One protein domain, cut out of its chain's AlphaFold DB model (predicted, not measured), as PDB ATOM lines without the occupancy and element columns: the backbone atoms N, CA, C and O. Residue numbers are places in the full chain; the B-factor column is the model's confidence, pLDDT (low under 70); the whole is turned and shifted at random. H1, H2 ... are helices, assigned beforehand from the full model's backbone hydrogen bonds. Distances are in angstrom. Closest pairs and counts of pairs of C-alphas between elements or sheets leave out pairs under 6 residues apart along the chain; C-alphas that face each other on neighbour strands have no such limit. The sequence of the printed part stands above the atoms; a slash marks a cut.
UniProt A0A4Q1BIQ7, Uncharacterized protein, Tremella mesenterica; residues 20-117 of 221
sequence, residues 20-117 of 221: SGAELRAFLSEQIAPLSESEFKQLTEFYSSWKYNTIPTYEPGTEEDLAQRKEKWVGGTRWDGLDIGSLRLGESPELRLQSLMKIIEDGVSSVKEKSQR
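This is residues 20 to 117 of the 221 residues of an uncharacterized protein of Tremella mesenterica (UniProt A0A4Q1BIQ7). Four helices stand at the corners of a rough square, with the long H4 at one corner and H1 side by side with it. H3 runs along H1 in the opposite direction at the next corner, and H2 crosses the later part of H4 and completes the square beside H3, less closely placed there. Two long stretches without a named element join H2 to H3 and H3 to H4. The printed part has 98 residues with four named helices, in the order H1, H2, H3, H4, and no named strand, and its class is all helix. It is compact, with a radius of gyration of the C-alphas of 13.4 A and spans of 43 by 28 by 22 A.

H4, residues 93 to 116, is the longest helix. H1, residues 20 to 32, touches residues 97 to 108 of H4 at a shallow tilt of 13 degrees, the same way, and their closest C-alphas are those of Leu 28 and Ile 104, 6.9 A apart. H2, residues 37 to 48, touches residues 107 to 115 of H4 at a steep tilt of 45 degrees, opposite ways; the closest C-alphas, of Glu 39 and Val 111, are 5.9 A apart. H3, residues 66 to 76, touches H1 at a shallow tilt of 22 degrees, opposite ways, with the C-alphas of Arg 25 and Val 74 closest at 6.1 A. H2 and H3 are close but not clearly touching, at a shallow tilt of 15 degrees, the same way; their closest C-alphas, of Glu 37 and Leu 66, are 6.7 A apart. H1 and H2 are also close but not clearly touching, with the C-alphas of Ile 32 and Phe 40 closest at 6.9 A. H3 and H4 are apart. In H1, H2, H3 and H4, every O i to N i+4 pair is within hydrogen-bond range.

H4 measures 34.9 A from its first to its last C-alpha, from C-alpha 93 at (366.931, 361.182, 348.169) to C-alpha 116 at (337.206, 345.687, 338.581). H1 measures 18.4 A and begins with C-alpha 20 at (368.048, 354.268, 344.200). H2 measures 16.2 A and H3 15.3 A.

The two C-alphas farthest apart, those of Glu 63 and Gly 90, are 44.3 A from each other. The printed part has no cut. The link from H1 to H2 is tight, with 4 residues. The links from H2 to H3, with 17 residues, and from H3 to H4, with 16, are long. The model's mean pLDDT over the printed part is 75.9, and it is under 70 at residue 20, residues 49 to 56, 59 to 63, 80 to 91, and 116 to 117.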
ATOM      1  N   SER A  20     369.454 353.861 344.017       68.56
ATOM      2  CA  SER A  20     368.048 354.268 344.200       68.56
ATOM      3  C   SER A  20     367.182 354.068 342.948       68.56
ATOM      4  O   SER A  20     366.024 353.672 343.051       68.56
ATOM      5  N   GLY A  21     367.744 354.271 341.752       75.75
ATOM      6  CA  GLY A  21     367.051 353.986 340.492       75.75
ATOM      7  C   GLY A  21     366.868 352.485 340.243       75.75
ATOM      8  O   GLY A  21     365.833 352.056 339.735       75.75
ATOM      9  N   ALA A  22     367.845 351.662 340.640       79.25
ATOM     10  CA  ALA A  22     367.745 350.205 340.553       79.25
ATOM     11  C   ALA A  22     366.670 349.648 341.499       79.25
ATOM     12  O   ALA A  22     365.894 348.785 341.096       79.25
ATOM     13  N   GLU A  23     366.580 350.187 342.716       83.75
ATOM     14  CA  GLU A  23     365.554 349.821 343.695       83.75
ATOM     15  C   GLU A  23     364.141 350.155 343.196       83.75
ATOM     16  O   GLU A  23     363.248 349.312 343.261       83.75
ATOM     17  N   LEU A  24     363.945 351.338 342.601       80.81
ATOM     18  CA  LEU A  24     362.664 351.715 341.990       80.81
ATOM     19  C   LEU A  24     362.280 350.816 340.823       80.81
ATOM     20  O   LEU A  24     361.124 350.415 340.722       80.81
ATOM     21  N   ARG A  25     363.234 350.481 339.948       83.88
ATOM     22  CA  ARG A  25     362.982 349.563 338.827       83.88
ATOM     23  C   ARG A  25     362.601 348.170 339.325       83.88
ATOM     24  O   ARG A  25     361.667 347.580 338.790       83.88
ATOM     25  N   ALA A  26     363.276 347.669 340.360       86.75
ATOM     26  CA  ALA A  26     362.942 346.387 340.975       86.75
ATOM     27  C   ALA A  26     361.533 346.406 341.586       86.75
ATOM     28  O   ALA A  26     360.724 345.533 341.278       86.75
ATOM     29  N   PHE A  27     361.213 347.441 342.367       87.94
ATOM     30  CA  PHE A  27     359.892 347.614 342.968       87.94
ATOM     31  C   PHE A  27     358.786 347.733 341.912       87.94
ATOM     32  O   PHE A  27     357.766 347.052 341.983       87.94
ATOM     33  N   LEU A  28     359.001 348.557 340.885       87.00
ATOM     34  CA  LEU A  28     358.065 348.720 339.778       87.00
ATOM     35  C   LEU A  28     357.835 347.390 339.052       87.00
ATOM     36  O   LEU A  28     356.686 347.036 338.804       87.00
ATOM     37  N   SER A  29     358.904 346.641 338.765       89.12
ATOM     38  CA  SER A  29     358.829 345.316 338.138       89.12
ATOM     39  C   SER A  29     357.966 344.347 338.953       89.12
ATOM     40  O   SER A  29     357.065 343.708 338.406       89.12
ATOM     41  N   GLU A  30     358.163 344.302 340.273       91.19
ATOM     42  CA  GLU A  30     357.371 343.464 341.178       91.19
ATOM     43  C   GLU A  30     355.882 343.845 341.169       91.19
ATOM     44  O   GLU A  30     355.013 342.975 341.085       91.19
ATOM     45  N   GLN A  31     355.570 345.144 341.178       88.44
ATOM     46  CA  GLN A  31     354.186 345.625 341.187       88.44
ATOM     47  C   GLN A  31     353.451 345.384 339.860       88.44
ATOM     48  O   GLN A  31     352.243 345.116 339.866       88.44
ATOM     49  N   ILE A  32     354.151 345.456 338.721       87.75
ATOM     50  CA  ILE A  32     353.543 345.251 337.394       87.75
ATOM     51  C   ILE A  32     353.513 343.787 336.954       87.75
ATOM     52  O   ILE A  32     352.692 343.425 336.105       87.75
ATOM     53  N   ALA A  33     354.371 342.926 337.510       88.12
ATOM     54  CA  ALA A  33     354.402 341.496 337.207       88.12
ATOM     55  C   ALA A  33     353.007 340.831 337.254       88.12
ATOM     56  O   ALA A  33     352.638 340.209 336.254       88.12
ATOM     57  N   PRO A  34     352.171 341.024 338.299       89.25
ATOM     58  CA  PRO A  34     350.848 340.402 338.378       89.25
ATOM     59  C   PRO A  34     349.767 341.057 337.503       89.25
ATOM     60  O   PRO A  34     348.649 340.551 337.466       89.25
ATOM     61  N   LEU A  35     350.045 342.181 336.831       86.50
ATOM     62  CA  LEU A  35     349.036 342.893 336.041       86.50
ATOM     63  C   LEU A  35     348.681 342.154 334.748       86.50
ATOM     64  O   LEU A  35     349.551 341.640 334.045       86.50
ATOM     65  N   SER A  36     347.408 342.163 334.384       89.06
ATOM     66  CA  SER A  36     346.957 341.794 333.040       89.06
ATOM     67  C   SER A  36     347.426 342.814 331.992       89.06
ATOM     68  O   SER A  36     347.842 343.923 332.321       89.06
ATOM     69  N   GLU A  37     347.346 342.464 330.706       86.56
ATOM     70  CA  GLU A  37     347.732 343.371 329.615       86.56
ATOM     71  C   GLU A  37     346.920 344.672 329.616       86.56
ATOM     72  O   GLU A  37     347.483 345.754 329.456       86.56
ATOM     73  N   SER A  38     345.610 344.588 329.862       85.75
ATOM     74  CA  SER A  38     344.735 345.760 329.948       85.75
ATOM     75  C   SER A  38     345.073 346.663 331.132       85.75
ATOM     76  O   SER A  38     345.052 347.884 330.991       85.75
ATOM     77  N   GLU A  39     345.411 346.085 332.288       88.12
ATOM     78  CA  GLU A  39     345.847 346.856 333.459       88.12
ATOM     79  C   GLU A  39     347.217 347.483 333.221       88.12
ATOM     80  O   GLU A  39     347.439 348.641 333.553       88.12
ATOM     81  N   PHE A  40     348.136 346.755 332.596       88.06
ATOM     82  CA  PHE A  40     349.440 347.292 332.248       88.06
ATOM     83  C   PHE A  40     349.325 348.454 331.245       88.06
ATOM     84  O   PHE A  40     349.932 349.505 331.447       88.06
ATOM     85  N   LYS A  41     348.470 348.335 330.222       86.38
ATOM     86  CA  LYS A  41     348.176 349.431 329.286       86.38
ATOM     87  C   LYS A  41     347.597 350.663 329.993       86.38
ATOM     88  O   LYS A  41     348.076 351.773 329.807       86.38
ATOM     89  N   GLN A  42     346.602 350.482 330.856       84.69
ATOM     90  CA  GLN A  42     346.027 351.609 331.596       84.69
ATOM     91  C   GLN A  42     347.031 352.243 332.578       84.69
ATOM     92  O   GLN A  42     346.989 353.450 332.806       84.69
ATOM     93  N   LEU A  43     347.940 351.453 333.160       85.06
ATOM     94  CA  LEU A  43     349.000 351.951 334.040       85.06
ATOM     95  C   LEU A  43     350.010 352.813 333.276       85.06
ATOM     96  O   LEU A  43     350.386 353.892 333.726       85.06
ATOM     97  N   THR A  44     350.450 352.336 332.117       84.00
ATOM     98  CA  THR A  44     351.395 353.054 331.256       84.00
ATOM     99  C   THR A  44     350.786 354.344 330.697       84.00
ATOM    100  O   THR A  44     351.466 355.364 330.678       84.00
ATOM    101  N   GLU A  45     349.491 354.355 330.360       81.25
ATOM    102  CA  GLU A  45     348.730 355.576 330.038       81.25
ATOM    103  C   GLU A  45     348.587 356.523 331.242       81.25
ATOM    104  O   GLU A  45     348.714 357.742 331.116       81.25
ATOM    105  N   PHE A  46     348.339 355.978 332.439       79.38
ATOM    106  CA  PHE A  46     348.279 356.777 333.660       79.38
ATOM    107  C   PHE A  46     349.600 357.509 333.893       79.38
ATOM    108  O   PHE A  46     349.587 358.706 334.170       79.38
ATOM    109  N   TYR A  47     350.732 356.830 333.719       77.69
ATOM    110  CA  TYR A  47     352.037 357.455 333.881       77.69
ATOM    111  C   TYR A  47     352.477 358.320 332.701       77.69
ATOM    112  O   TYR A  47     353.175 359.300 332.930       77.69
ATOM    113  N   SER A  48     352.056 358.041 331.466       73.06
ATOM    114  CA  SER A  48     352.366 358.923 330.331       73.06
ATOM    115  C   SER A  48     351.684 360.290 330.452       73.06
ATOM    116  O   SER A  48     352.179 361.281 329.920       73.06
ATOM    117  N   SER A  49     350.580 360.374 331.205       67.62
ATOM    118  CA  SER A  49     349.937 361.648 331.554       67.62
ATOM    119  C   SER A  49     350.745 362.497 332.544       67.62
ATOM    120  O   SER A  49     350.454 363.681 332.743       67.62
ATOM    121  N   TRP A  50     351.768 361.916 333.175       69.75
ATOM    122  CA  TRP A  50     352.655 362.655 334.054       69.75
ATOM    123  C   TRP A  50     353.612 363.482 333.202       69.75
ATOM    124  O   TRP A  50     354.179 362.999 332.230       69.75
ATOM    125  N   LYS A  51     353.824 364.746 333.581       55.41
ATOM    126  CA  LYS A  51     354.629 365.729 332.826       55.41
ATOM    127  C   LYS A  51     356.132 365.411 332.728       55.41
ATOM    128  O   LYS A  51     356.924 366.302 332.428       55.41
ATOM    129  N   TYR A  52     356.547 364.185 333.018       58.97
ATOM    130  CA  TYR A  52     357.946 363.817 333.134       58.97
ATOM    131  C   TYR A  52     358.339 362.915 331.974       58.97
ATOM    132  O   TYR A  52     357.826 361.811 331.824       58.97
ATOM    133  N   ASN A  53     359.311 363.382 331.188       56.41
ATOM    134  CA  ASN A  53     359.896 362.689 330.031       56.41
ATOM    135  C   ASN A  53     360.665 361.402 330.405       56.41
ATOM    136  O   ASN A  53     361.464 360.896 329.620       56.41
ATOM    137  N   THR A  54     360.501 360.913 331.630       64.94
ATOM    138  CA  THR A  54     361.229 359.782 332.198       64.94
ATOM    139  C   THR A  54     360.483 358.462 332.051       64.94
ATOM    140  O   THR A  54     361.074 357.419 332.328       64.94
ATOM    141  N   ILE A  55     359.223 358.483 331.599       69.56
ATOM    142  CA  ILE A  55     358.387 357.287 331.483       69.56
ATOM    143  C   ILE A  55     358.078 357.000 330.005       69.56
ATOM    144  O   ILE A  55     357.506 357.856 329.331       69.56
ATOM    145  N   PRO A  56     358.451 355.817 329.482       68.69
ATOM    146  CA  PRO A  56     358.166 355.440 328.106       68.69
ATOM    147  C   PRO A  56     356.670 355.185 327.886       68.69
ATOM    148  O   PRO A  56     355.943 354.760 328.787       68.69
ATOM    149  N   THR A  57     356.203 355.429 326.664       73.00
ATOM    150  CA  THR A  57     354.829 355.128 326.245       73.00
ATOM    151  C   THR A  57     354.618 353.615 326.134       73.00
ATOM    152  O   THR A  57     355.562 352.849 325.947       73.00
ATOM    153  N   TYR A  58     353.367 353.168 326.250       74.06
ATOM    154  CA  TYR A  58     352.997 351.792 325.936       74.06
ATOM    155  C   TYR A  58     353.165 351.504 324.446       74.06
ATOM    156  O   TYR A  58     352.507 352.135 323.619       74.06
ATOM    157  N   GLU A  59     353.970 350.501 324.119       68.62
ATOM    158  CA  GLU A  59     354.028 349.944 322.773       68.62
ATOM    159  C   GLU A  59     353.265 348.608 322.753       68.62
ATOM    160  O   GLU A  59     353.682 347.641 323.406       68.62
ATOM    161  N   PRO A  60     352.115 348.525 322.058       65.75
ATOM    162  CA  PRO A  60     351.465 347.244 321.825       65.75
ATOM    163  C   PRO A  60     352.385 346.385 320.955       65.75
ATOM    164  O   PRO A  60     352.689 346.738 319.820       65.75
ATOM    165  N   GLY A  61     352.833 345.252 321.490       62.69
ATOM    166  CA  GLY A  61     353.604 344.278 320.731       62.69
ATOM    167  C   GLY A  61     352.656 343.326 320.022       62.69
ATOM    168  O   GLY A  61     351.795 342.730 320.665       62.69
ATOM    169  N   THR A  62     352.819 343.164 318.711       57.38
ATOM    170  CA  THR A  62     352.153 342.099 317.948       57.38
ATOM    171  C   THR A  62     352.846 340.741 318.117       57.38
ATOM    172  O   THR A  62     352.218 339.720 317.860       57.38
ATOM    173  N   GLU A  63     354.105 340.717 318.585       61.12
ATOM    174  CA  GLU A  63     354.923 339.495 318.735       61.12
ATOM    175  C   GLU A  63     355.592 339.318 320.118       61.12
ATOM    176  O   GLU A  63     355.911 338.191 320.493       61.12
ATOM    177  N   GLU A  64     355.799 340.388 320.899       75.56
ATOM    178  CA  GLU A  64     356.469 340.311 322.210       75.56
ATOM    179  C   GLU A  64     355.522 339.799 323.317       75.56
ATOM    180  O   GLU A  64     354.418 340.327 323.518       75.56
ATOM    181  N   ASP A  65     355.988 338.822 324.106       84.56
ATOM    182  CA  ASP A  65     355.275 338.359 325.301       84.56
ATOM    183  C   ASP A  65     355.079 339.511 326.306       84.56
ATOM    184  O   ASP A  65     355.900 340.427 326.426       84.56
ATOM    185  N   LEU A  66     353.977 339.477 327.057       84.38
ATOM    186  CA  LEU A  66     353.629 340.526 328.016       84.38
ATOM    187  C   LEU A  66     354.728 340.722 329.073       84.38
ATOM    188  O   LEU A  66     354.976 341.855 329.487       84.38
ATOM    189  N   ALA A  67     355.395 339.645 329.506       84.81
ATOM    190  CA  ALA A  67     356.488 339.734 330.472       84.81
ATOM    191  C   ALA A  67     357.691 340.512 329.911       84.81
ATOM    192  O   ALA A  67     358.216 341.396 330.589       84.81
ATOM    193  N   GLN A  68     358.064 340.255 328.653       84.75
ATOM    194  CA  GLN A  68     359.155 340.962 327.974       84.75
ATOM    195  C   GLN A  68     358.830 342.445 327.780       84.75
ATOM    196  O   GLN A  68     359.670 343.306 328.035       84.75
ATOM    197  N   ARG A  69     357.583 342.766 327.407       85.44
ATOM    198  CA  ARG A  69     357.130 344.161 327.283       85.44
ATOM    199  C   ARG A  69     357.204 344.918 328.602       85.44
ATOM    200  O   ARG A  69     357.662 346.058 328.627       85.44
ATOM    201  N   LYS A  70     356.787 344.290 329.702       88.00
ATOM    202  CA  LYS A  70     356.895 344.873 331.048       88.00
ATOM    203  C   LYS A  70     358.347 345.154 331.420       88.00
ATOM    204  O   LYS A  70     358.647 346.251 331.879       88.00
ATOM    205  N   GLU A  71     359.244 344.201 331.185       86.62
ATOM    206  CA  GLU A  71     360.672 344.359 331.470       86.62
ATOM    207  C   GLU A  71     361.300 345.484 330.636       86.62
ATOM    208  O   GLU A  71     361.957 346.366 331.187       86.62
ATOM    209  N   LYS A  72     361.032 345.516 329.326       84.88
ATOM    210  CA  LYS A  72     361.499 346.568 328.409       84.88
ATOM    211  C   LYS A  72     360.986 347.947 328.820       84.88
ATOM    212  O   LYS A  72     361.753 348.909 328.838       84.88
ATOM    213  N   TRP A  73     359.713 348.040 329.202       85.62
ATOM    214  CA  TRP A  73     359.110 349.284 329.673       85.62
ATOM    215  C   TRP A  73     359.767 349.776 330.970       85.62
ATOM    216  O   TRP A  73     360.164 350.937 331.044       85.62
ATOM    217  N   VAL A  74     359.990 348.892 331.952       85.62
ATOM    218  CA  VAL A  74     360.738 349.226 333.180       85.62
ATOM    219  C   VAL A  74     362.184 349.613 332.860       85.62
ATOM    220  O   VAL A  74     362.696 350.582 333.413       85.62
ATOM    221  N   GLY A  75     362.853 348.925 331.937       79.69
ATOM    222  CA  GLY A  75     364.212 349.271 331.511       79.69
ATOM    223  C   GLY A  75     364.306 350.647 330.844       79.69
ATOM    224  O   GLY A  75     365.289 351.359 331.033       79.69
ATOM    225  N   GLY A  76     363.264 351.049 330.110       77.19
ATOM    226  CA  GLY A  76     363.170 352.361 329.471       77.19
ATOM    227  C   GLY A  76     362.849 353.509 330.432       77.19
ATOM    228  O   GLY A  76     363.025 354.673 330.068       77.19
ATOM    229  N   THR A  77     362.397 353.211 331.654       76.69
ATOM    230  CA  THR A  77     362.114 354.247 332.652       76.69
ATOM    231  C   THR A  77     363.395 354.846 333.240       76.69
ATOM    232  O   THR A  77     364.270 354.153 333.772       76.69
ATOM    233  N   ARG A  78     363.508 356.174 333.161       72.44
ATOM    234  CA  ARG A  78     364.657 356.934 333.663       72.44
ATOM    235  C   ARG A  78     364.413 357.376 335.103       72.44
ATOM    236  O   ARG A  78     363.877 358.451 335.349       72.44
ATOM    237  N   TRP A  79     364.833 356.544 336.052       71.94
ATOM    238  CA  TRP A  79     364.769 356.842 337.493       71.94
ATOM    239  C   TRP A  79     366.105 357.284 338.092       71.94
ATOM    240  O   TRP A  79     366.151 357.743 339.237       71.94
ATOM    241  N   ASP A  80     367.190 357.140 337.332       57.03
ATOM    242  CA  ASP A  80     368.537 357.469 337.785       57.03
ATOM    243  C   ASP A  80     368.639 358.992 337.988       57.03
ATOM    244  O   ASP A  80     368.584 359.766 337.035       57.03
ATOM    245  N   GLY A  81     368.703 359.420 339.255       55.38
ATOM    246  CA  GLY A  81     368.693 360.834 339.659       55.38
ATOM    247  C   GLY A  81     367.365 361.377 340.215       55.38
ATOM    248  O   GLY A  81     367.318 362.555 340.562       55.38
ATOM    249  N   LEU A  82     366.316 360.546 340.359       58.81
ATOM    250  CA  LEU A  82     364.989 360.908 340.910       58.81
ATOM    251  C   LEU A  82     364.354 362.169 340.284       58.81
ATOM    252  O   LEU A  82     363.679 362.944 340.964       58.81
ATOM    253  N   ASP A  83     364.538 362.365 338.978       55.44
ATOM    254  CA  ASP A  83     363.993 363.507 338.237       55.44
ATOM    255  C   ASP A  83     362.578 363.209 337.704       55.44
ATOM    256  O   ASP A  83     362.295 363.147 336.510       55.44
ATOM    257  N   ILE A  84     361.651 363.001 338.637       52.34
ATOM    258  CA  ILE A  84     360.261 363.408 338.437       52.34
ATOM    259  C   ILE A  84     360.283 364.886 338.812       52.34
ATOM    260  O   ILE A  84     360.263 365.208 339.998       52.34
ATOM    261  N   GLY A  85     360.433 365.758 337.811       48.69
ATOM    262  CA  GLY A  85     360.648 367.213 337.876       48.69
ATOM    263  C   GLY A  85     359.670 368.070 338.707       48.69
ATOM    264  O   GLY A  85     359.460 369.238 338.388       48.69
ATOM    265  N   SER A  86     359.053 367.543 339.765       48.31
ATOM    266  CA  SER A  86     358.466 368.331 340.846       48.31
ATOM    267  C   SER A  86     358.462 367.652 342.231       48.31
ATOM    268  O   SER A  86     357.739 368.120 343.117       48.31
ATOM    269  N   LEU A  87     359.247 366.600 342.495       53.22
ATOM    270  CA  LEU A  87     359.512 366.233 343.895       53.22
ATOM    271  C   LEU A  87     360.407 367.313 344.504       53.22
ATOM    272  O   LEU A  87     361.454 367.651 343.948       53.22
ATOM    273  N   ARG A  88     359.928 367.939 345.582       52.94
ATOM    274  CA  ARG A  88     360.379 369.254 346.057       52.94
ATOM    275  C   ARG A  88     361.910 369.364 346.045       52.94
ATOM    276  O   ARG A  88     362.623 368.507 346.583       52.94
ATOM    277  N   LEU A  89     362.438 370.423 345.419       48.50
ATOM    278  CA  LEU A  89     363.850 370.785 345.567       48.50
ATOM    279  C   LEU A  89     364.130 370.958 347.070       48.50
ATOM    280  O   LEU A  89     363.576 371.860 347.689       48.50
ATOM    281  N   GLY A  90     364.941 370.068 347.651       57.31
ATOM    282  CA  GLY A  90     365.303 370.095 349.075       57.31
ATOM    283  C   GLY A  90     364.961 368.836 349.879       57.31
ATOM    284  O   GLY A  90     365.438 368.711 351.002       57.31
ATOM    285  N   GLU A  91     364.184 367.892 349.340       62.56
ATOM    286  CA  GLU A  91     363.952 366.601 350.007       62.56
ATOM    287  C   GLU A  91     365.166 365.672 349.888       62.56
ATOM    288  O   GLU A  91     365.843 365.645 348.854       62.56
ATOM    289  N   SER A  92     365.434 364.896 350.946       70.31
ATOM    290  CA  SER A  92     366.468 363.862 350.912       70.31
ATOM    291  C   SER A  92     366.140 362.826 349.822       70.31
ATOM    292  O   SER A  92     364.963 362.584 349.528       70.31
ATOM    293  N   PRO A  93     367.153 362.192 349.206       70.56
ATOM    294  CA  PRO A  93     366.931 361.182 348.169       70.56
ATOM    295  C   PRO A  93     366.045 360.019 348.645       70.56
ATOM    296  O   PRO A  93     365.287 359.468 347.855       70.56
ATOM    297  N   GLU A  94     366.077 359.697 349.940       75.88
ATOM    298  CA  GLU A  94     365.253 358.657 350.572       75.88
ATOM    299  C   GLU A  94     363.765 359.034 350.621       75.88
ATOM    300  O   GLU A  94     362.905 358.214 350.306       75.88
ATOM    301  N   LEU A  95     363.435 360.282 350.972       74.56
ATOM    302  CA  LEU A  95     362.041 360.746 351.007       74.56
ATOM    303  C   LEU A  95     361.435 360.815 349.606       74.56
ATOM    304  O   LEU A  95     360.255 360.512 349.410       74.56
ATOM    305  N   ARG A  96     362.255 361.167 348.614       73.50
ATOM    306  CA  ARG A  96     361.851 361.136 347.210       73.50
ATOM    307  C   ARG A  96     361.615 359.703 346.732       73.50
ATOM    308  O   ARG A  96     360.600 359.452 346.093       73.50
ATOM    309  N   LEU A  97     362.497 358.769 347.094       78.31
ATOM    310  CA  LEU A  97     362.342 357.340 346.807       78.31
ATOM    311  C   LEU A  97     361.025 356.798 347.375       78.31
ATOM    312  O   LEU A  97     360.232 356.224 346.634       78.31
ATOM    313  N   GLN A  98     360.746 357.059 348.655       81.12
ATOM    314  CA  GLN A  98     359.494 356.647 349.299       81.12
ATOM    315  C   GLN A  98     358.263 357.278 348.643       81.12
ATOM    316  O   GLN A  98     357.254 356.605 348.436       81.12
ATOM    317  N   SER A  99     358.341 358.562 348.283       79.19
ATOM    318  CA  SER A  99     357.248 359.248 347.589       79.19
ATOM    319  C   SER A  99     356.969 358.616 346.224       79.19
ATOM    320  O   SER A  99     355.810 358.408 345.877       79.19
ATOM    321  N   LEU A 100     358.016 358.257 345.473       78.38
ATOM    322  CA  LEU A 100     357.882 357.560 344.193       78.38
ATOM    323  C   LEU A 100     357.322 356.149 344.348       78.38
ATOM    324  O   LEU A 100     356.436 355.773 343.587       78.38
ATOM    325  N   MET A 101     357.781 355.386 345.339       83.62
ATOM    326  CA  MET A 101     357.218 354.065 345.627       83.62
ATOM    327  C   MET A 101     355.721 354.157 345.923       83.62
ATOM    328  O   MET A 101     354.934 353.427 345.328       83.62
ATOM    329  N   LYS A 102     355.309 355.123 346.749       84.38
ATOM    330  CA  LYS A 102     353.894 355.349 347.059       84.38
ATOM    331  C   LYS A 102     353.075 355.723 345.822       84.38
ATOM    332  O   LYS A 102     351.985 355.207 345.616       84.38
ATOM    333  N   ILE A 103     353.608 356.598 344.974       81.50
ATOM    334  CA  ILE A 103     352.994 356.941 343.687       81.50
ATOM    335  C   ILE A 103     352.793 355.688 342.829       81.50
ATOM    336  O   ILE A 103     351.740 355.537 342.206       81.50
ATOM    337  N   ILE A 104     353.796 354.803 342.805       83.94
ATOM    338  CA  ILE A 104     353.735 353.549 342.057       83.94
ATOM    339  C   ILE A 104     352.596 352.665 342.576       83.94
ATOM    340  O   ILE A 104     351.786 352.172 341.787       83.94
ATOM    341  N   GLU A 105     352.501 352.510 343.897       86.88
ATOM    342  CA  GLU A 105     351.437 351.754 344.566       86.88
ATOM    343  C   GLU A 105     350.045 352.334 344.298       86.88
ATOM    344  O   GLU A 105     349.119 351.589 343.960       86.88
ATOM    345  N   ASP A 106     349.895 353.654 344.415       84.38
ATOM    346  CA  ASP A 106     348.634 354.361 344.188       84.38
ATOM    347  C   ASP A 106     348.186 354.211 342.727       84.38
ATOM    348  O   ASP A 106     347.018 353.917 342.452       84.38
ATOM    349  N   GLY A 107     349.125 354.346 341.783       83.12
ATOM    350  CA  GLY A 107     348.886 354.122 340.363       83.12
ATOM    351  C   GLY A 107     348.376 352.708 340.108       83.12
ATOM    352  O   GLY A 107     347.275 352.547 339.588       83.12
ATOM    353  N   VAL A 108     349.121 351.688 340.546       85.19
ATOM    354  CA  VAL A 108     348.769 350.265 340.378       85.19
ATOM    355  C   VAL A 108     347.422 349.925 341.016       85.19
ATOM    356  O   VAL A 108     346.608 349.227 340.407       85.19
ATOM    357  N   SER A 109     347.155 350.445 342.212       86.12
ATOM    358  CA  SER A 109     345.886 350.245 342.916       86.12
ATOM    359  C   SER A 109     344.711 350.864 342.157       86.12
ATOM    360  O   SER A 109     343.693 350.200 341.957       86.12
ATOM    361  N   SER A 110     344.877 352.091 341.656       84.50
ATOM    362  CA  SER A 110     343.884 352.786 340.825       84.50
ATOM    363  C   SER A 110     343.537 351.988 339.567       84.50
ATOM    364  O   SER A 110     342.363 351.884 339.204       84.50
ATOM    365  N   VAL A 111     344.522 351.359 338.917       84.81
ATOM    366  CA  VAL A 111     344.252 350.567 337.708       84.81
ATOM    367  C   VAL A 111     343.529 349.262 338.012       84.81
ATOM    368  O   VAL A 111     342.583 348.901 337.312       84.81
ATOM    369  N   LYS A 112     343.926 348.576 339.088       83.69
ATOM    370  CA  LYS A 112     343.241 347.363 339.556       83.69
ATOM    371  C   LYS A 112     341.783 347.655 339.914       83.69
ATOM    372  O   LYS A 112     340.890 346.902 339.530       83.69
ATOM    373  N   GLU A 113     341.519 348.772 340.591       83.06
ATOM    374  CA  GLU A 113     340.153 349.203 340.911       83.06
ATOM    375  C   GLU A 113     339.341 349.510 339.641       83.06
ATOM    376  O   GLU A 113     338.197 349.064 339.512       83.06
ATOM    377  N   LYS A 114     339.927 350.230 338.675       80.06
ATOM    378  CA  LYS A 114     339.274 350.547 337.392       80.06
ATOM    379  C   LYS A 114     338.965 349.300 336.568       80.06
ATOM    380  O   LYS A 114     337.876 349.216 336.010       80.06
ATOM    381  N   SER A 115     339.857 348.312 336.545       73.81
ATOM    382  CA  SER A 115     339.603 347.026 335.878       73.81
ATOM    383  C   SER A 115     338.496 346.208 336.549       73.81
ATOM    384  O   SER A 115     337.773 345.476 335.871       73.81
ATOM    385  N   GLN A 116     338.308 346.342 337.865       69.56
ATOM    386  CA  GLN A 116     337.206 345.687 338.581       69.56
ATOM    387  C   GLN A 116     335.862 346.390 338.370       69.56
ATOM    388  O   GLN A 116     334.814 345.736 338.316       69.56
ATOM    389  N   ARG A 117     335.871 347.717 338.208       66.25
ATOM    390  CA  ARG A 117     334.686 348.494 337.842       66.25
ATOM    391  C   ARG A 117     334.408 348.334 336.351       66.25
ATOM    392  O   ARG A 117     334.706 349.208 335.545       66.25
TER     393      ARG A 117